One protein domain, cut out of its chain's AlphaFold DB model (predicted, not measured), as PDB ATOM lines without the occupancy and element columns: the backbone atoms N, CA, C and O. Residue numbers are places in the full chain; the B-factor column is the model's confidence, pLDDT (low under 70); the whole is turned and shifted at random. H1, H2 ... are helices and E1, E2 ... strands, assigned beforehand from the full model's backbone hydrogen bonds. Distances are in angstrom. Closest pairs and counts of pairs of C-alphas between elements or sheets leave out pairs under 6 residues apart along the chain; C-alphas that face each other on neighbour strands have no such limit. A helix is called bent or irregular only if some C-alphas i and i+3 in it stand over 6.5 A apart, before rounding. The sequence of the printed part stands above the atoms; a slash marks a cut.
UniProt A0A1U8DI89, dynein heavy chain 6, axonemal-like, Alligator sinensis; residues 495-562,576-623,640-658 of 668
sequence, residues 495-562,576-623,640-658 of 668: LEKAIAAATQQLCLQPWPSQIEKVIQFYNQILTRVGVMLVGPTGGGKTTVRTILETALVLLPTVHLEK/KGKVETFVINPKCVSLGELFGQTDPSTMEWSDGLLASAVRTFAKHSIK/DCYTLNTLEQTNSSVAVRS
ATOM      1  N   LEU A 495     -34.819   0.755 -11.002       84.94
ATOM      2  CA  LEU A 495     -33.516   0.768 -10.347       84.94
ATOM      3  C   LEU A 495     -32.836  -0.592 -10.500       84.94
ATOM      4  O   LEU A 495     -31.657  -0.638 -10.813       84.94
ATOM      5  N   GLU A 496     -33.588  -1.686 -10.380       87.69
ATOM      6  CA  GLU A 496     -33.080  -3.048 -10.593       87.69
ATOM      7  C   GLU A 496     -32.475  -3.232 -11.987       87.69
ATOM      8  O   GLU A 496     -31.383  -3.781 -12.114       87.69
ATOM      9  N   LYS A 497     -33.124  -2.704 -13.035       87.38
ATOM     10  CA  LYS A 497     -32.569  -2.713 -14.399       87.38
ATOM     11  C   LYS A 497     -31.278  -1.904 -14.509       87.38
ATOM     12  O   LYS A 497     -30.326  -2.365 -15.133       87.38
ATOM     13  N   ALA A 498     -31.227  -0.722 -13.892       88.19
ATOM     14  CA  ALA A 498     -30.021   0.104 -13.877       88.19
ATOM     15  C   ALA A 498     -28.872  -0.570 -13.104       88.19
ATOM     16  O   ALA A 498     -27.728  -0.534 -13.553       88.19
ATOM     17  N   ILE A 499     -29.175  -1.237 -11.985       90.25
ATOM     18  CA  ILE A 499     -28.215  -2.028 -11.203       90.25
ATOM     19  C   ILE A 499     -27.711  -3.217 -12.023       90.25
ATOM     20  O   ILE A 499     -26.508  -3.465 -12.046       90.25
ATOM     21  N   ALA A 500     -28.593  -3.930 -12.727       90.44
ATOM     22  CA  ALA A 500     -28.200  -5.042 -13.588       90.44
ATOM     23  C   ALA A 500     -27.240  -4.581 -14.699       90.44
ATOM     24  O   ALA A 500     -26.185  -5.188 -14.885       90.44
ATOM     25  N   ALA A 501     -27.548  -3.464 -15.366       89.44
ATOM     26  CA  ALA A 501     -26.672  -2.869 -16.376       89.44
ATOM     27  C   ALA A 501     -25.322  -2.413 -15.789       89.44
ATOM     28  O   ALA A 501     -24.271  -2.687 -16.365       89.44
ATOM     29  N   ALA A 502     -25.331  -1.780 -14.612       89.88
ATOM     30  CA  ALA A 502     -24.113  -1.371 -13.911       89.88
ATOM     31  C   ALA A 502     -23.242  -2.571 -13.505       89.88
ATOM     32  O   ALA A 502     -22.025  -2.536 -13.655       89.88
ATOM     33  N   THR A 503     -23.866  -3.651 -13.032       91.94
ATOM     34  CA  THR A 503     -23.181  -4.890 -12.631       91.94
ATOM     35  C   THR A 503     -22.480  -5.532 -13.830       91.94
ATOM     36  O   THR A 503     -21.327  -5.945 -13.717       91.94
ATOM     37  N   GLN A 504     -23.135  -5.538 -14.996       90.88
ATOM     38  CA  GLN A 504     -22.540  -5.994 -16.255       90.88
ATOM     39  C   GLN A 504     -21.390  -5.090 -16.716       90.88
ATOM     40  O   GLN A 504     -20.339  -5.600 -17.094       90.88
ATOM     41  N   GLN A 505     -21.551  -3.762 -16.645       90.81
ATOM     42  CA  GLN A 505     -20.504  -2.807 -17.033       90.81
ATOM     43  C   GLN A 505     -19.247  -2.928 -16.156       90.81
ATOM     44  O   GLN A 505     -18.136  -2.750 -16.645       90.81
ATOM     45  N   LEU A 506     -19.422  -3.240 -14.870       90.88
ATOM     46  CA  LEU A 506     -18.330  -3.468 -13.921       90.88
ATOM     47  C   LEU A 506     -17.760  -4.899 -13.985       90.88
ATOM     48  O   LEU A 506     -16.886  -5.231 -13.187       90.88
ATOM     49  N   CYS A 507     -18.242  -5.742 -14.907       92.81
ATOM     50  CA  CYS A 507     -17.848  -7.146 -15.055       92.81
ATOM     51  C   CYS A 507     -18.014  -7.971 -13.762       92.81
ATOM     52  O   CYS A 507     -17.201  -8.845 -13.460       92.81
ATOM     53  N   LEU A 508     -19.065  -7.691 -12.987       91.75
ATOM     54  CA  LEU A 508     -19.380  -8.387 -11.738       91.75
ATOM     55  C   LEU A 508     -20.447  -9.467 -11.956       91.75
ATOM     56  O   LEU A 508     -21.282  -9.377 -12.858       91.75
ATOM     57  N   GLN A 509     -20.453 -10.489 -11.099       90.06
ATOM     58  CA  GLN A 509     -21.514 -11.495 -11.097       90.06
ATOM     59  C   GLN A 509     -22.770 -10.933 -10.404       90.06
ATOM     60  O   GLN A 509     -22.666 -10.450  -9.275       90.06
ATOM     61  N   PRO A 510     -23.965 -11.011 -11.021       87.62
ATOM     62  CA  PRO A 510     -25.194 -10.535 -10.397       87.62
ATOM     63  C   PRO A 510     -25.606 -11.458  -9.245       87.62
ATOM     64  O   PRO A 510     -26.128 -12.551  -9.463       87.62
ATOM     65  N   TRP A 511     -25.379 -11.006  -8.012       89.31
ATOM     66  CA  TRP A 511     -25.790 -11.716  -6.803       89.31
ATOM     67  C   TRP A 511     -27.066 -11.090  -6.204       89.31
ATOM     68  O   TRP A 511     -27.043  -9.900  -5.873       89.31
ATOM     69  N   PRO A 512     -28.166 -11.842  -5.996       89.31
ATOM     70  CA  PRO A 512     -29.443 -11.280  -5.534       89.31
ATOM     71  C   PRO A 512     -29.346 -10.478  -4.229       89.31
ATOM     72  O   PRO A 512     -29.821  -9.347  -4.164       89.31
ATOM     73  N   SER A 513     -28.645 -11.001  -3.216       87.94
ATOM     74  CA  SER A 513     -28.465 -10.294  -1.936       87.94
ATOM     75  C   SER A 513     -27.659  -8.999  -2.086       87.94
ATOM     76  O   SER A 513     -27.839  -8.060  -1.316       87.94
ATOM     77  N   GLN A 514     -26.767  -8.922  -3.081       89.00
ATOM     78  CA  GLN A 514     -25.989  -7.716  -3.353       89.00
ATOM     79  C   GLN A 514     -26.877  -6.649  -3.995       89.00
ATOM     80  O   GLN A 514     -26.810  -5.491  -3.593       89.00
ATOM     81  N   ILE A 515     -27.748  -7.040  -4.931       89.75
ATOM     82  CA  ILE A 515     -28.744  -6.149  -5.545       89.75
ATOM     83  C   ILE A 515     -29.676  -5.586  -4.468       89.75
ATOM     84  O   ILE A 515     -29.883  -4.374  -4.410       89.75
ATOM     85  N   GLU A 516     -30.162  -6.435  -3.559       88.94
ATOM     86  CA  GLU A 516     -30.996  -6.001  -2.437       88.94
ATOM     87  C   GLU A 516     -30.269  -4.975  -1.551       88.94
ATOM     88  O   GLU A 516     -30.824  -3.920  -1.240       88.94
ATOM     89  N   LYS A 517     -28.996  -5.218  -1.204       90.25
ATOM     90  CA  LYS A 517     -28.189  -4.275  -0.412       90.25
ATOM     91  C   LYS A 517     -27.929  -2.953  -1.139       90.25
ATOM     92  O   LYS A 517     -27.927  -1.911  -0.488       90.25
ATOM     93  N   VAL A 518     -27.772  -2.960  -2.465       91.31
ATOM     94  CA  VAL A 518     -27.662  -1.732  -3.275       91.31
ATOM     95  C   VAL A 518     -28.965  -0.922  -3.227       91.31
ATOM     96  O   VAL A 518     -28.921   0.295  -3.041       91.31
ATOM     97  N   ILE A 519     -30.125  -1.582  -3.321       88.81
ATOM     98  CA  ILE A 519     -31.441  -0.928  -3.207       88.81
ATOM     99  C   ILE A 519     -31.646  -0.367  -1.793       88.81
ATOM    100  O   ILE A 519     -32.052   0.787  -1.637       88.81
ATOM    101  N   GLN A 520     -31.316  -1.145  -0.757       88.62
ATOM    102  CA  GLN A 520     -31.367  -0.689   0.636       88.62
ATOM    103  C   GLN A 520     -30.468   0.538   0.846       88.62
ATOM    104  O   GLN A 520     -30.903   1.518   1.452       88.62
ATOM    105  N   PHE A 521     -29.248   0.525   0.300       89.50
ATOM    106  CA  PHE A 521     -28.321   1.651   0.389       89.50
ATOM    107  C   PHE A 521     -28.874   2.910  -0.293       89.50
ATOM    108  O   PHE A 521     -28.864   3.984   0.309       89.50
ATOM    109  N   TYR A 522     -29.447   2.772  -1.492       87.31
ATOM    110  CA  TYR A 522     -30.116   3.871  -2.195       87.31
ATOM    111  C   TYR A 522     -31.268   4.470  -1.375       87.31
ATOM    112  O   TYR A 522     -31.331   5.686  -1.186       87.31
ATOM    113  N   ASN A 523     -32.140   3.627  -0.817       83.31
ATOM    114  CA  ASN A 523     -33.265   4.080   0.005       83.31
ATOM    115  C   ASN A 523     -32.795   4.789   1.287       83.31
ATOM    116  O   ASN A 523     -33.379   5.795   1.694       83.31
ATOM    117  N   GLN A 524     -31.707   4.324   1.910       84.44
ATOM    118  CA  GLN A 524     -31.129   4.994   3.080       84.44
ATOM    119  C   GLN A 524     -30.525   6.359   2.727       84.44
ATOM    120  O   GLN A 524     -30.730   7.318   3.468       84.44
ATOM    121  N   ILE A 525     -29.870   6.496   1.571       82.56
ATOM    122  CA  ILE A 525     -29.369   7.794   1.087       82.56
ATOM    123  C   ILE A 525     -30.524   8.775   0.844       82.56
ATOM    124  O   ILE A 525     -30.393   9.969   1.105       82.56
ATOM    125  N   LEU A 526     -31.670   8.300   0.346       75.62
ATOM    126  CA  LEU A 526     -32.837   9.158   0.132       75.62
ATOM    127  C   LEU A 526     -33.477   9.650   1.436       75.62
ATOM    128  O   LEU A 526     -34.143  10.682   1.412       75.62
ATOM    129  N   THR A 527     -33.284   8.946   2.549       70.31
ATOM    130  CA  THR A 527     -33.935   9.269   3.828       70.31
ATOM    131  C   THR A 527     -33.008   9.955   4.823       70.31
ATOM    132  O   THR A 527     -33.476  10.730   5.655       70.31
ATOM    133  N   ARG A 528     -31.698   9.702   4.756       70.50
ATOM    134  CA  ARG A 528     -30.724  10.186   5.741       70.50
ATOM    135  C   ARG A 528     -29.621  11.006   5.091       70.50
ATOM    136  O   ARG A 528     -29.196  10.753   3.969       70.50
ATOM    137  N   VAL A 529     -29.117  11.964   5.866       71.00
ATOM    138  CA  VAL A 529     -27.943  12.764   5.501       71.00
ATOM    139  C   VAL A 529     -26.653  11.962   5.664       71.00
ATOM    140  O   VAL A 529     -25.684  12.325   5.037       71.00
ATOM    141  N   GLY A 530     -26.614  10.880   6.447       79.38
ATOM    142  CA  GLY A 530     -25.428  10.033   6.612       79.38
ATOM    143  C   GLY A 530     -25.802   8.554   6.669       79.38
ATOM    144  O   GLY A 530     -26.707   8.178   7.419       79.38
ATOM    145  N   VAL A 531     -25.121   7.713   5.887       84.56
ATOM    146  CA  VAL A 531     -25.371   6.260   5.826       84.56
ATOM    147  C   VAL A 531     -24.076   5.485   5.981       84.56
ATOM    148  O   VAL A 531     -23.189   5.653   5.155       84.56
ATOM    149  N   MET A 532     -23.993   4.614   6.991       86.62
ATOM    150  CA  MET A 532     -22.826   3.772   7.260       86.62
ATOM    151  C   MET A 532     -22.952   2.390   6.605       86.62
ATOM    152  O   MET A 532     -23.906   1.668   6.894       86.62
ATOM    153  N   LEU A 533     -21.978   1.980   5.783       89.38
ATOM    154  CA  LEU A 533     -21.848   0.571   5.376       89.38
ATOM    155  C   LEU A 533     -21.004  -0.191   6.402       89.38
ATOM    156  O   LEU A 533     -19.792   0.025   6.493       89.38
ATOM    157  N   VAL A 534     -21.648  -1.096   7.138       88.62
ATOM    158  CA  VAL A 534     -21.038  -1.928   8.183       88.62
ATOM    159  C   VAL A 534     -20.914  -3.367   7.685       88.62
ATOM    160  O   VAL A 534     -21.808  -3.888   7.024       88.62
ATOM    161  N   GLY A 535     -19.781  -4.008   7.966       87.31
ATOM    162  CA  GLY A 535     -19.536  -5.403   7.605       87.31
ATOM    163  C   GLY A 535     -18.050  -5.764   7.641       87.31
ATOM    164  O   GLY A 535     -17.204  -4.866   7.710       87.31
ATOM    165  N   PRO A 536     -17.701  -7.055   7.542       89.06
ATOM    166  CA  PRO A 536     -16.317  -7.520   7.617       89.06
ATOM    167  C   PRO A 536     -15.472  -7.059   6.419       89.06
ATOM    168  O   PRO A 536     -15.987  -6.640   5.370       89.06
ATOM    169  N   THR A 537     -14.149  -7.113   6.568       88.50
ATOM    170  CA  THR A 537     -13.198  -6.896   5.465       88.50
ATOM    171  C   THR A 537     -13.473  -7.892   4.338       88.50
ATOM    172  O   THR A 537     -13.766  -9.053   4.594       88.50
ATOM    173  N   GLY A 538     -13.451  -7.428   3.087       89.25
ATOM    174  CA  GLY A 538     -13.795  -8.262   1.928       89.25
ATOM    175  C   GLY A 538     -15.297  -8.495   1.706       89.25
ATOM    176  O   GLY A 538     -15.666  -9.041   0.676       89.25
ATOM    177  N   GLY A 539     -16.187  -8.012   2.583       86.25
ATOM    178  CA  GLY A 539     -17.644  -8.193   2.455       86.25
ATOM    179  C   GLY A 539     -18.338  -7.403   1.331       86.25
ATOM    180  O   GLY A 539     -19.542  -7.186   1.402       86.25
ATOM    181  N   GLY A 540     -17.607  -6.891   0.335       88.94
ATOM    182  CA  GLY A 540     -18.192  -6.210  -0.832       88.94
ATOM    183  C   GLY A 540     -18.763  -4.804  -0.589       88.94
ATOM    184  O   GLY A 540     -19.475  -4.290  -1.447       88.94
ATOM    185  N   LYS A 541     -18.450  -4.151   0.542       89.62
ATOM    186  CA  LYS A 541     -18.949  -2.798   0.887       89.62
ATOM    187  C   LYS A 541     -18.629  -1.758  -0.194       89.62
ATOM    188  O   LYS A 541     -19.516  -1.055  -0.670       89.62
ATOM    189  N   THR A 542     -17.366  -1.700  -0.615       89.19
ATOM    190  CA  THR A 542     -16.911  -0.800  -1.684       89.19
ATOM    191  C   THR A 542     -17.609  -1.127  -2.999       89.19
ATOM    192  O   THR A 542     -18.083  -0.226  -3.681       89.19
ATOM    193  N   THR A 543     -17.769  -2.415  -3.308       91.44
ATOM    194  CA  THR A 543     -18.456  -2.885  -4.515       91.44
ATOM    195  C   THR A 543     -19.916  -2.428  -4.559       91.44
ATOM    196  O   THR A 543     -20.352  -1.919  -5.583       91.44
ATOM    197  N   VAL A 544     -20.659  -2.528  -3.449       92.25
ATOM    198  CA  VAL A 544     -22.051  -2.038  -3.347       92.25
ATOM    199  C   VAL A 544     -22.136  -0.536  -3.646       92.25
ATOM    200  O   VAL A 544     -23.011  -0.113  -4.404       92.25
ATOM    201  N   ARG A 545     -21.204   0.267  -3.113       90.88
ATOM    202  CA  ARG A 545     -21.112   1.707  -3.409       90.88
ATOM    203  C   ARG A 545     -20.862   1.962  -4.898       90.88
ATOM    204  O   ARG A 545     -21.588   2.742  -5.504       90.88
ATOM    205  N   THR A 546     -19.871   1.291  -5.482       90.81
ATOM    206  CA  THR A 546     -19.477   1.467  -6.892       90.81
ATOM    207  C   THR A 546     -20.578   1.031  -7.864       90.81
ATOM    208  O   THR A 546     -20.814   1.704  -8.872       90.81
ATOM    209  N   ILE A 547     -21.303  -0.051  -7.550       92.25
ATOM    210  CA  ILE A 547     -22.479  -0.474  -8.323       92.25
ATOM    211  C   ILE A 547     -23.546   0.624  -8.289       92.25
ATOM    212  O   ILE A 547     -24.065   0.981  -9.344       92.25
ATOM    213  N   LEU A 548     -23.854   1.191  -7.113       91.12
ATOM    214  CA  LEU A 548     -24.856   2.255  -7.007       91.12
ATOM    215  C   LEU A 548     -24.441   3.517  -7.774       91.12
ATOM    216  O   LEU A 548     -25.257   4.089  -8.491       91.12
ATOM    217  N   GLU A 549     -23.182   3.938  -7.648       88.94
ATOM    218  CA  GLU A 549     -22.629   5.094  -8.363       88.94
ATOM    219  C   GLU A 549     -22.812   4.946  -9.878       88.94
ATOM    220  O   GLU A 549     -23.383   5.820 -10.536       88.94
ATOM    221  N   THR A 550     -22.425   3.790 -10.416       88.38
ATOM    222  CA  THR A 550     -22.566   3.482 -11.843       88.38
ATOM    223  C   THR A 550     -24.040   3.392 -12.245       88.38
ATOM    224  O   THR A 550     -24.446   3.939 -13.271       88.38
ATOM    225  N   ALA A 551     -24.879   2.770 -11.412       88.56
ATOM    226  CA  ALA A 551     -26.310   2.651 -11.667       88.56
ATOM    227  C   ALA A 551     -27.004   4.020 -11.729       88.56
ATOM    228  O   ALA A 551     -27.846   4.228 -12.599       88.56
ATOM    229  N   LEU A 552     -26.634   4.979 -10.875       85.75
ATOM    230  CA  LEU A 552     -27.194   6.337 -10.887       85.75
ATOM    231  C   LEU A 552     -26.773   7.146 -12.122       85.75
ATOM    232  O   LEU A 552     -27.559   7.954 -12.622       85.75
ATOM    233  N   VAL A 553     -25.573   6.905 -12.653       85.19
ATOM    234  CA  VAL A 553     -25.125   7.481 -13.934       85.19
ATOM    235  C   VAL A 553     -25.957   6.941 -15.108       85.19
ATOM    236  O   VAL A 553     -26.279   7.694 -16.031       85.19
ATOM    237  N   LEU A 554     -26.347   5.662 -15.056       83.56
ATOM    238  CA  LEU A 554     -27.144   4.979 -16.087       83.56
ATOM    239  C   LEU A 554     -28.662   5.173 -15.929       83.56
ATOM    240  O   LEU A 554     -29.413   5.029 -16.891       83.56
ATOM    241  N   LEU A 555     -29.150   5.515 -14.739       79.50
ATOM    242  CA  LEU A 555     -30.586   5.605 -14.456       79.50
ATOM    243  C   LEU A 555     -31.355   6.530 -15.428       79.50
ATOM    244  O   LEU A 555     -32.433   6.132 -15.881       79.50
ATOM    245  N   PRO A 556     -30.829   7.705 -15.839       74.38
ATOM    246  CA  PRO A 556     -31.495   8.562 -16.823       74.38
ATOM    247  C   PRO A 556     -31.620   7.942 -18.222       74.38
ATOM    248  O   PRO A 556     -32.572   8.255 -18.935       74.38
ATOM    249  N   THR A 557     -30.703   7.057 -18.629       67.44
ATOM    250  CA  THR A 557     -30.738   6.437 -19.966       67.44
ATOM    251  C   THR A 557     -31.783   5.328 -20.057       67.44
ATOM    252  O   THR A 557     -32.435   5.190 -21.088       67.44
ATOM    253  N   VAL A 558     -32.049   4.624 -18.950       61.53
ATOM    254  CA  VAL A 558     -33.117   3.604 -18.848       61.53
ATOM    255  C   VAL A 558     -34.523   4.224 -18.983       61.53
ATOM    256  O   VAL A 558     -35.497   3.538 -19.289       61.53
ATOM    257  N   HIS A 559     -34.655   5.544 -18.794       55.94
ATOM    258  CA  HIS A 559     -35.928   6.260 -18.912       55.94
ATOM    259  C   HIS A 559     -36.434   6.383 -20.365       55.94
ATOM    260  O   HIS A 559     -37.636   6.532 -20.583       55.94
ATOM    261  N   LEU A 560     -35.538   6.317 -21.359       50.50
ATOM    262  CA  LEU A 560     -35.859   6.592 -22.767       50.50
ATOM    263  C   LEU A 560     -36.344   5.360 -23.550       50.50
ATOM    264  O   LEU A 560     -37.065   5.515 -24.533       50.50
ATOM    265  N   GLU A 561     -36.050   4.144 -23.086       47.31
ATOM    266  CA  GLU A 561     -36.362   2.905 -23.823       47.31
ATOM    267  C   GLU A 561     -37.866   2.605 -23.960       47.31
ATOM    268  O   GLU A 561     -38.256   1.770 -24.769       47.31
ATOM    269  N   LYS A 562     -38.749   3.298 -23.222       44.75
ATOM    270  CA  LYS A 562     -40.209   3.135 -23.372       44.75
ATOM    271  C   LYS A 562     -40.868   4.065 -24.400       44.75
ATOM    272  O   LYS A 562     -42.061   3.894 -24.636       44.75
ATOM    273  N   LYS A 576     -26.322  11.253 -19.730       59.50
ATOM    274  CA  LYS A 576     -25.940  10.424 -18.578       59.50
ATOM    275  C   LYS A 576     -26.053  11.242 -17.288       59.50
ATOM    276  O   LYS A 576     -25.823  12.454 -17.297       59.50
ATOM    277  N   GLY A 577     -26.420  10.584 -16.190       65.94
ATOM    278  CA  GLY A 577     -26.336  11.184 -14.859       65.94
ATOM    279  C   GLY A 577     -24.881  11.509 -14.506       65.94
ATOM    280  O   GLY A 577     -23.958  10.941 -15.087       65.94
ATOM    281  N   LYS A 578     -24.663  12.424 -13.560       76.75
ATOM    282  CA  LYS A 578     -23.332  12.719 -13.014       76.75
ATOM    283  C   LYS A 578     -23.368  12.487 -11.510       76.75
ATOM    284  O   LYS A 578     -24.188  13.100 -10.833       76.75
ATOM    285  N   VAL A 579     -22.486  11.621 -11.026       78.69
ATOM    286  CA  VAL A 579     -22.192  11.440  -9.605       78.69
ATOM    287  C   VAL A 579     -20.739  11.857  -9.420       78.69
ATOM    288  O   VAL A 579     -19.877  11.429 -10.181       78.69
ATOM    289  N   GLU A 580     -20.481  12.749  -8.471       76.62
ATOM    290  CA  GLU A 580     -19.124  13.125  -8.067       76.62
ATOM    291  C   GLU A 580     -18.880  12.552  -6.674       76.62
ATOM    292  O   GLU A 580     -19.763  12.639  -5.820       76.62
ATOM    293  N   THR A 581     -17.704  11.967  -6.462       77.44
ATOM    294  CA  THR A 581     -17.303  11.362  -5.192       77.44
ATOM    295  C   THR A 581     -16.005  12.001  -4.702       77.44
ATOM    296  O   THR A 581     -15.120  12.352  -5.480       77.44
ATOM    297  N   PHE A 582     -15.898  12.168  -3.388       81.62
ATOM    298  CA  PHE A 582     -14.656  12.502  -2.694       81.62
ATOM    299  C   PHE A 582     -14.406  11.382  -1.691       81.62
ATOM    300  O   PHE A 582     -15.347  10.959  -1.021       81.62
ATOM    301  N   VAL A 583     -13.185  10.853  -1.646       82.50
ATOM    302  CA  VAL A 583     -12.809   9.727  -0.782       82.50
ATOM    303  C   VAL A 583     -11.582  10.144   0.013       82.50
ATOM    304  O   VAL A 583     -10.599  10.601  -0.563       82.50
ATOM    305  N   ILE A 584     -11.647   9.998   1.334       81.56
ATOM    306  CA  ILE A 584     -10.576  10.397   2.250       81.56
ATOM    307  C   ILE A 584     -10.442   9.379   3.377       81.56
ATOM    308  O   ILE A 584     -11.449   8.920   3.909       81.56
ATOM    309  N   ASN A 585      -9.203   9.072   3.768       82.94
ATOM    310  CA  ASN A 585      -8.923   8.353   5.004       82.94
ATOM    311  C   ASN A 585      -8.605   9.361   6.130       82.94
ATOM    312  O   ASN A 585      -7.505   9.913   6.155       82.94
ATOM    313  N   PRO A 586      -9.514   9.589   7.091       76.00
ATOM    314  CA  PRO A 586      -9.390  10.609   8.124       76.00
ATOM    315  C   PRO A 586      -8.327  10.255   9.158       76.00
ATOM    316  O   PRO A 586      -7.940  11.118   9.929       76.00
ATOM    317  N   LYS A 587      -7.849   9.003   9.195       79.44
ATOM    318  CA  LYS A 587      -6.734   8.606  10.063       79.44
ATOM    319  C   LYS A 587      -5.362   8.891   9.457       79.44
ATOM    320  O   LYS A 587      -4.371   8.781  10.168       79.44
ATOM    321  N   CYS A 588      -5.291   9.215   8.166       81.75
ATOM    322  CA  CYS A 588      -4.037   9.578   7.500       81.75
ATOM    323  C   CYS A 588      -3.692  11.066   7.635       81.75
ATOM    324  O   CYS A 588      -2.623  11.467   7.192       81.75
ATOM    325  N   VAL A 589      -4.587  11.869   8.209       83.00
ATOM    326  CA  VAL A 589      -4.450  13.323   8.343       83.00
ATOM    327  C   VAL A 589      -4.729  13.738   9.780       83.00
ATOM    328  O   VAL A 589      -5.477  13.064  10.496       83.00
ATOM    329  N   SER A 590      -4.124  14.837  10.220       82.12
ATOM    330  CA  SER A 590      -4.435  15.407  11.531       82.12
ATOM    331  C   SER A 590      -5.853  15.995  11.555       82.12
ATOM    332  O   SER A 590      -6.446  16.300  10.519       82.12
ATOM    333  N   LEU A 591      -6.420  16.183  12.752       77.75
ATOM    334  CA  LEU A 591      -7.749  16.793  12.892       77.75
ATOM    335  C   LEU A 591      -7.790  18.223  12.331       77.75
ATOM    336  O   LEU A 591      -8.784  18.594  11.706       77.75
ATOM    337  N   GLY A 592      -6.705  18.985  12.502       76.38
ATOM    338  CA  GLY A 592      -6.569  20.334  11.952       76.38
ATOM    339  C   GLY A 592      -6.547  20.348  10.424       76.38
ATOM    340  O   GLY A 592      -7.256  21.134   9.811       76.38
ATOM    341  N   GLU A 593      -5.834  19.420   9.783       82.38
ATOM    342  CA  GLU A 593      -5.829  19.298   8.314       82.38
ATOM    343  C   GLU A 593      -7.146  18.743   7.757       82.38
ATOM    344  O   GLU A 593      -7.524  19.043   6.624       82.38
ATOM    345  N   LEU A 594      -7.865  17.920   8.524       78.56
ATOM    346  CA  LEU A 594      -9.131  17.337   8.090       78.56
ATOM    347  C   LEU A 594     -10.277  18.354   8.144       78.56
ATOM    348  O   LEU A 594     -11.001  18.513   7.158       78.56
ATOM    349  N   PHE A 595     -10.443  19.031   9.284       75.25
ATOM    350  CA  PHE A 595     -11.577  19.924   9.553       75.25
ATOM    351  C   PHE A 595     -11.252  21.410   9.370       75.25
ATOM    352  O   PHE A 595     -12.150  22.197   9.064       75.25
ATOM    353  N   GLY A 596      -9.981  21.776   9.479       79.94
ATOM    354  CA  GLY A 596      -9.494  23.148   9.502       79.94
ATOM    355  C   GLY A 596      -8.967  23.510  10.882       79.94
ATOM    356  O   GLY A 596      -9.411  22.972  11.899       79.94
ATOM    357  N   GLN A 597      -8.001  24.418  10.908       74.88
ATOM    358  CA  GLN A 597      -7.417  24.932  12.139       74.88
ATOM    359  C   GLN A 597      -7.169  26.429  12.021       74.88
ATOM    360  O   GLN A 597      -6.875  26.946  10.941       74.88
ATOM    361  N   THR A 598      -7.276  27.129  13.144       71.06
ATOM    362  CA  THR A 598      -6.840  28.525  13.226       71.06
ATOM    363  C   THR A 598      -5.361  28.524  13.570       71.06
ATOM    364  O   THR A 598      -4.975  27.892  14.554       71.06
ATOM    365  N   ASP A 599      -4.537  29.186  12.764       68.12
ATOM    366  CA  ASP A 599      -3.127  29.367  13.088       68.12
ATOM    367  C   ASP A 599      -3.020  30.252  14.348       68.12
ATOM    368  O   ASP A 599      -3.522  31.379  14.348       68.12
ATOM    369  N   PRO A 600      -2.391  29.778  15.440       58.00
ATOM    370  CA  PRO A 600      -2.283  30.542  16.684       58.00
ATOM    371  C   PRO A 600      -1.489  31.848  16.553       58.00
ATOM    372  O   PRO A 600      -1.635  32.735  17.395       58.00
ATOM    373  N   SER A 601      -0.616  31.951  15.548       52.88
ATOM    374  CA  SER A 601       0.295  33.081  15.355       52.88
ATOM    375  C   SER A 601      -0.297  34.173  14.466       52.88
ATOM    376  O   SER A 601      -0.172  35.354  14.792       52.88
ATOM    377  N   THR A 602      -0.988  33.794  13.390       58.88
ATOM    378  CA  THR A 602      -1.619  34.736  12.452       58.88
ATOM    379  C   THR A 602      -3.098  34.969  12.755       58.88
ATOM    380  O   THR A 602      -3.680  35.923  12.249       58.88
ATOM    381  N   MET A 603      -3.711  34.133  13.606       52.56
ATOM    382  CA  MET A 603      -5.161  34.074  13.843       52.56
ATOM    383  C   MET A 603      -5.970  33.792  12.566       52.56
ATOM    384  O   MET A 603      -7.186  33.996  12.535       52.56
ATOM    385  N   GLU A 604      -5.320  33.295  11.511       57.72
ATOM    386  CA  GLU A 604      -5.980  32.973  10.253       57.72
ATOM    387  C   GLU A 604      -6.605  31.585  10.293       57.72
ATOM    388  O   GLU A 604      -6.014  30.607  10.756       57.72
ATOM    389  N   TRP A 605      -7.821  31.484   9.763       71.19
ATOM    390  CA  TRP A 605      -8.475  30.200   9.569       71.19
ATOM    391  C   TRP A 605      -7.941  29.507   8.309       71.19
ATOM    392  O   TRP A 605      -8.191  29.957   7.188       71.19
ATOM    393  N   SER A 606      -7.273  28.370   8.495       73.06
ATOM    394  CA  SER A 606      -6.939  27.439   7.418       73.06
ATOM    395  C   SER A 606      -8.056  26.405   7.263       73.06
ATOM    396  O   SER A 606      -8.476  25.755   8.222       73.06
ATOM    397  N   ASP A 607      -8.578  26.260   6.045       72.75
ATOM    398  CA  ASP A 607      -9.591  25.245   5.757       72.75
ATOM    399  C   ASP A 607      -9.000  23.839   5.701       72.75
ATOM    400  O   ASP A 607      -8.003  23.596   5.025       72.75
ATOM    401  N   GLY A 608      -9.693  22.887   6.327       80.81
ATOM    402  CA  GLY A 608      -9.368  21.473   6.197       80.81
ATOM    403  C   GLY A 608      -9.858  20.863   4.883       80.81
ATOM    404  O   GLY A 608     -10.755  21.388   4.208       80.81
ATOM    405  N   LEU A 609      -9.314  19.696   4.543       82.06
ATOM    406  CA  LEU A 609      -9.649  18.926   3.341       82.06
ATOM    407  C   LEU A 609     -11.154  18.665   3.214       82.06
ATOM    408  O   LEU A 609     -11.725  18.817   2.130       82.06
ATOM    409  N   LEU A 610     -11.817  18.318   4.321       80.06
ATOM    410  CA  LEU A 610     -13.250  18.045   4.315       80.06
ATOM    411  C   LEU A 610     -14.069  19.317   4.083       80.06
ATOM    412  O   LEU A 610     -15.009  19.308   3.285       80.06
ATOM    413  N   ALA A 611     -13.699  20.419   4.740       75.25
ATOM    414  CA  ALA A 611     -14.360  21.709   4.567       75.25
ATOM    415  C   ALA A 611     -14.249  22.195   3.112       75.25
ATOM    416  O   ALA A 611     -15.242  22.629   2.518       75.25
ATOM    417  N   SER A 612     -13.067  22.052   2.508       78.19
ATOM    418  CA  SER A 612     -12.824  22.382   1.100       78.19
ATOM    419  C   SER A 612     -13.658  21.517   0.140       78.19
ATOM    420  O   SER A 612     -14.331  22.044  -0.757       78.19
ATOM    421  N   ALA A 613     -13.709  20.199   0.368       79.50
ATOM    422  CA  ALA A 613     -14.510  19.278  -0.440       79.50
ATOM    423  C   ALA A 613     -16.010  19.609  -0.368       79.50
ATOM    424  O   ALA A 613     -16.661  19.789  -1.400       79.50
ATOM    425  N   VAL A 614     -16.557  19.784   0.841       78.06
ATOM    426  CA  VAL A 614     -17.975  20.131   1.048       78.06
ATOM    427  C   VAL A 614     -18.327  21.450   0.358       78.06
ATOM    428  O   VAL A 614     -19.353  21.531  -0.321       78.06
ATOM    429  N   ARG A 615     -17.471  22.475   0.457       70.50
ATOM    430  CA  ARG A 615     -17.682  23.755  -0.242       70.50
ATOM    431  C   ARG A 615     -17.666  23.597  -1.757       70.50
ATOM    432  O   ARG A 615     -18.468  24.240  -2.433       70.50
ATOM    433  N   THR A 616     -16.787  22.758  -2.296       75.94
ATOM    434  CA  THR A 616     -16.717  22.485  -3.741       75.94
ATOM    435  C   THR A 616     -18.026  21.866  -4.238       75.94
ATOM    436  O   THR A 616     -18.640  22.385  -5.175       75.94
ATOM    437  N   PHE A 617     -18.540  20.854  -3.533       75.06
ATOM    438  CA  PHE A 617     -19.838  20.240  -3.840       75.06
ATOM    439  C   PHE A 617     -21.024  21.202  -3.657       75.06
ATOM    440  O   PHE A 617     -21.957  21.223  -4.470       75.06
ATOM    441  N   ALA A 618     -20.980  22.061  -2.636       67.50
ATOM    442  CA  ALA A 618     -21.989  23.099  -2.421       67.50
ATOM    443  C   ALA A 618     -21.996  24.148  -3.552       67.50
ATOM    444  O   ALA A 618     -23.057  24.566  -4.014       67.50
ATOM    445  N   LYS A 619     -20.826  24.543  -4.070       66.81
ATOM    446  CA  LYS A 619     -20.722  25.478  -5.206       66.81
ATOM    447  C   LYS A 619     -21.277  24.875  -6.500       66.81
ATOM    448  O   LYS A 619     -21.984  25.565  -7.238       66.81
ATOM    449  N   HIS A 620     -21.000  23.598  -6.774       65.31
ATOM    450  CA  HIS A 620     -21.527  22.904  -7.957       65.31
ATOM    451  C   HIS A 620     -23.054  22.773  -7.939       65.31
ATOM    452  O   HIS A 620     -23.691  22.916  -8.982       65.31
ATOM    453  N   SER A 621     -23.662  22.588  -6.765       54.62
ATOM    454  CA  SER A 621     -25.121  22.472  -6.632       54.62
ATOM    455  C   SER A 621     -25.878  23.804  -6.807       54.62
ATOM    456  O   SER A 621     -27.060  23.784  -7.160       54.62
ATOM    457  N   ILE A 622     -25.211  24.958  -6.650       48.19
ATOM    458  CA  ILE A 622     -25.799  26.302  -6.852       48.19
ATOM    459  C   ILE A 622     -25.809  26.720  -8.335       48.19
ATOM    460  O   ILE A 622     -26.726  27.423  -8.770       48.19
ATOM    461  N   LYS A 623     -24.850  26.257  -9.151       40.50
ATOM    462  CA  LYS A 623     -24.793  26.524 -10.604       40.50
ATOM    463  C   LYS A 623     -25.836  25.699 -11.384       40.50
ATOM    464  O   LYS A 623     -25.492  24.908 -12.259       40.50
ATOM    465  N   ASP A 640     -33.038  15.583 -10.717       27.61
ATOM    466  CA  ASP A 640     -32.232  15.339  -9.526       27.61
ATOM    467  C   ASP A 640     -30.781  15.086  -9.964       27.61
ATOM    468  O   ASP A 640     -30.435  14.022 -10.475       27.61
ATOM    469  N   CYS A 641     -29.918  16.091  -9.791       24.58
ATOM    470  CA  CYS A 641     -28.482  15.852  -9.667       24.58
ATOM    471  C   CYS A 641     -28.249  15.272  -8.269       24.58
ATOM    472  O   CYS A 641     -28.517  15.944  -7.272       24.58
ATOM    473  N   TYR A 642     -27.787  14.026  -8.194       32.19
ATOM    474  CA  TYR A 642     -27.428  13.384  -6.934       32.19
ATOM    475  C   TYR A 642     -25.943  13.633  -6.664       32.19
ATOM    476  O   TYR A 642     -25.087  13.068  -7.339       32.19
ATOM    477  N   THR A 643     -25.631  14.482  -5.688       28.72
ATOM    478  CA  THR A 643     -24.269  14.604  -5.152       28.72
ATOM    479  C   THR A 643     -24.157  13.670  -3.949       28.72
ATOM    480  O   THR A 643     -24.920  13.811  -2.988       28.72
ATOM    481  N   LEU A 644     -23.275  12.672  -4.050       29.38
ATOM    482  CA  LEU A 644     -22.997  11.669  -3.022       29.38
ATOM    483  C   LEU A 644     -21.625  11.970  -2.415       29.38
ATOM    484  O   LEU A 644     -20.600  11.643  -3.004       29.38
ATOM    485  N   ASN A 645     -21.594  12.570  -1.228       32.69
ATOM    486  CA  ASN A 645     -20.333  12.836  -0.535       32.69
ATOM    487  C   ASN A 645     -20.017  11.643   0.372       32.69
ATOM    488  O   ASN A 645     -20.800  11.358   1.269       32.69
ATOM    489  N   THR A 646     -18.907  10.931   0.172       30.55
ATOM    490  CA  THR A 646     -18.526   9.815   1.057       30.55
ATOM    491  C   THR A 646     -17.367  10.162   1.982       30.55
ATOM    492  O   THR A 646     -16.293  10.535   1.540       30.55
ATOM    493  N   LEU A 647     -17.566   9.980   3.282       28.39
ATOM    494  CA  LEU A 647     -16.539  10.040   4.315       28.39
ATOM    495  C   LEU A 647     -16.228   8.607   4.750       28.39
ATOM    496  O   LEU A 647     -17.071   7.946   5.353       28.39
ATOM    497  N   GLU A 648     -15.046   8.083   4.443       27.42
ATOM    498  CA  GLU A 648     -14.595   6.849   5.091       27.42
ATOM    499  C   GLU A 648     -14.130   7.224   6.492       27.42
ATOM    500  O   GLU A 648     -13.245   8.036   6.624       27.42
ATOM    501  N   GLN A 649     -14.699   6.675   7.560       25.84
ATOM    502  CA  GLN A 649     -13.942   6.492   8.800       25.84
ATOM    503  C   GLN A 649     -13.485   5.043   8.763       25.84
ATOM    504  O   GLN A 649     -14.264   4.173   8.386       25.84
ATOM    505  N   THR A 650     -12.223   4.744   9.064       26.28
ATOM    506  CA  THR A 650     -11.740   3.353   9.013       26.28
ATOM    507  C   THR A 650     -12.702   2.443   9.799       26.28
ATOM    508  O   THR A 650     -12.843   2.629  11.008       26.28
ATOM    509  N   ASN A 651     -13.340   1.508   9.081       26.55
ATOM    510  CA  ASN A 651     -14.415   0.565   9.455       26.55
ATOM    511  C   ASN A 651     -15.886   0.964   9.187       26.55
ATOM    512  O   ASN A 651     -16.754   0.100   9.294       26.55
ATOM    513  N   SER A 652     -16.183   2.177   8.720       27.44
ATOM    514  CA  SER A 652     -17.532   2.593   8.301       27.44
ATOM    515  C   SER A 652     -17.470   3.660   7.203       27.44
ATOM    516  O   SER A 652     -16.941   4.751   7.410       27.44
ATOM    517  N   SER A 653     -18.032   3.370   6.026       27.67
ATOM    518  CA  SER A 653     -18.182   4.377   4.961       27.67
ATOM    519  C   SER A 653     -19.485   5.141   5.162       27.67
ATOM    520  O   SER A 653     -20.535   4.514   5.175       27.67
ATOM    521  N   VAL A 654     -19.412   6.458   5.351       29.08
ATOM    522  CA  VAL A 654     -20.550   7.370   5.519       29.08
ATOM    523  C   VAL A 654     -20.863   8.014   4.170       29.08
ATOM    524  O   VAL A 654     -20.030   8.754   3.669       29.08
ATOM    525  N   ALA A 655     -22.027   7.766   3.570       31.44
ATOM    526  CA  ALA A 655     -22.492   8.491   2.379       31.44
ATOM    527  C   ALA A 655     -23.464   9.615   2.761       31.44
ATOM    528  O   ALA A 655     -24.381   9.383   3.549       31.44
ATOM    529  N   VAL A 656     -23.269  10.807   2.192       29.30
ATOM    530  CA  VAL A 656     -23.979  12.043   2.521       29.30
ATOM    531  C   VAL A 656     -24.695  12.633   1.315       29.30
ATOM    532  O   VAL A 656     -24.115  12.777   0.239       29.30
ATOM    533  N   ARG A 657     -25.968  12.998   1.508       33.03
ATOM    534  CA  ARG A 657     -26.827  13.654   0.511       33.03
ATOM    535  C   ARG A 657     -26.847  15.163   0.743       33.03
ATOM    536  O   ARG A 657     -27.226  15.603   1.823       33.03
ATOM    537  N   SER A 658     -26.574  15.962  -0.288       28.30
ATOM    538  CA  SER A 658     -26.862  17.406  -0.273       28.30
ATOM    539  C   SER A 658     -28.074  17.724  -1.157       28.30
ATOM    540  O   SER A 658     -27.942  17.875  -2.373       28.30
TER     541      SER A 658
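AT A GLANCE: This is residues 495 to 562, 576 to 623 and 640 to 658 of the 668 residues of the protein "dynein heavy chain 6, axonemal-like" of Alligator sinensis (UniProt A0A1U8DI89). Look first for a small antiparallel sheet, E1, E5 and E4, with two crossed helices, H2 and H3, over one face and H1 packed on those helices away from the sheet. At the other end of the long axis, H4, the hairpin E2 and E3, and H5 make a smaller part, and residues 599 to 604 stick out from it. You will find 135 printed residues with five named helices and five named strands, in the order H1 H2 E1 H3 H4 E2 E3 H5 E4 E5, mixed in class. The whole is elongated, 62 by 39 by 26 A, and only just loose, close to compact, with a radius of gyration of the C-alphas of 17.3 A.

IN THESE COORDINATES: Find C-alpha 495 at (-33.516, 0.768, -10.347); from there H1 runs to residue 505, 15.1 A. H2 is residues 512 to 527, 23.0 A, and E1 is residues 531 to 533. H3, residues 541 to 558, spans 25.1 A; it is irregular, with C-alphas 553 and 556 7.1 A apart, and has a kink of 35 degrees near residue 552. Go on to H4, residues 591 to 595, E2, residues 596 to 598, and E3, residues 605 to 607. H5, residues 609 to 622, runs 20.5 A from C-alpha 609 at (-9.649, 18.926, 3.341). E4 is residues 644 to 649, 15.8 A, and E5 is residues 652 to 657, 16.4 A, ending at C-alpha 657 at (-26.827, 13.654, 0.511).

HOW THE PARTS SIT: H1 touches H3, closest at the C-alphas of Ala 498 and Ala 551, 5.0 A. H2 and H3 touch, about perpendicular at 76 degrees, closest at the C-alphas of Val 518 and Val 544, 5.6 A. They are on the same face of the sheet E1 E5 E4, two layers, at heights over the sheet of 11.2 A for H2 and 10.9 A for H3. In the sheet, look for N 531 and O 655 at 3.0 A, and, in the hairpin E4 and E5, N 647 and O 654 at 2.8 A. In the hairpin E2 and E3, N 597 and O 606 are 3.0 A apart. H4 touches H5, closest at the C-alphas of Leu 594 and Leu 609, 5.0 A. H5 only grazes the sheet, with its residues 610 to 617. In H1, H2, H4 and H5 every O i to N i+4 pair is within hydrogen-bond range; in H3, 12 of 14 are.

THE WHOLE: The C-alphas of Lys 562 and Ser 601, the two farthest apart, are 63.5 A apart. Residues 563 to 575 and 624 to 639 are not printed; the gaps between C-alphas are 16.7 A and 13.5 A. Of the links that are printed whole, none is long. Confidence is low, under 70, in 39 residues, among them 640 to 658; the mean pLDDT is 29 in E4 and 30 in E5.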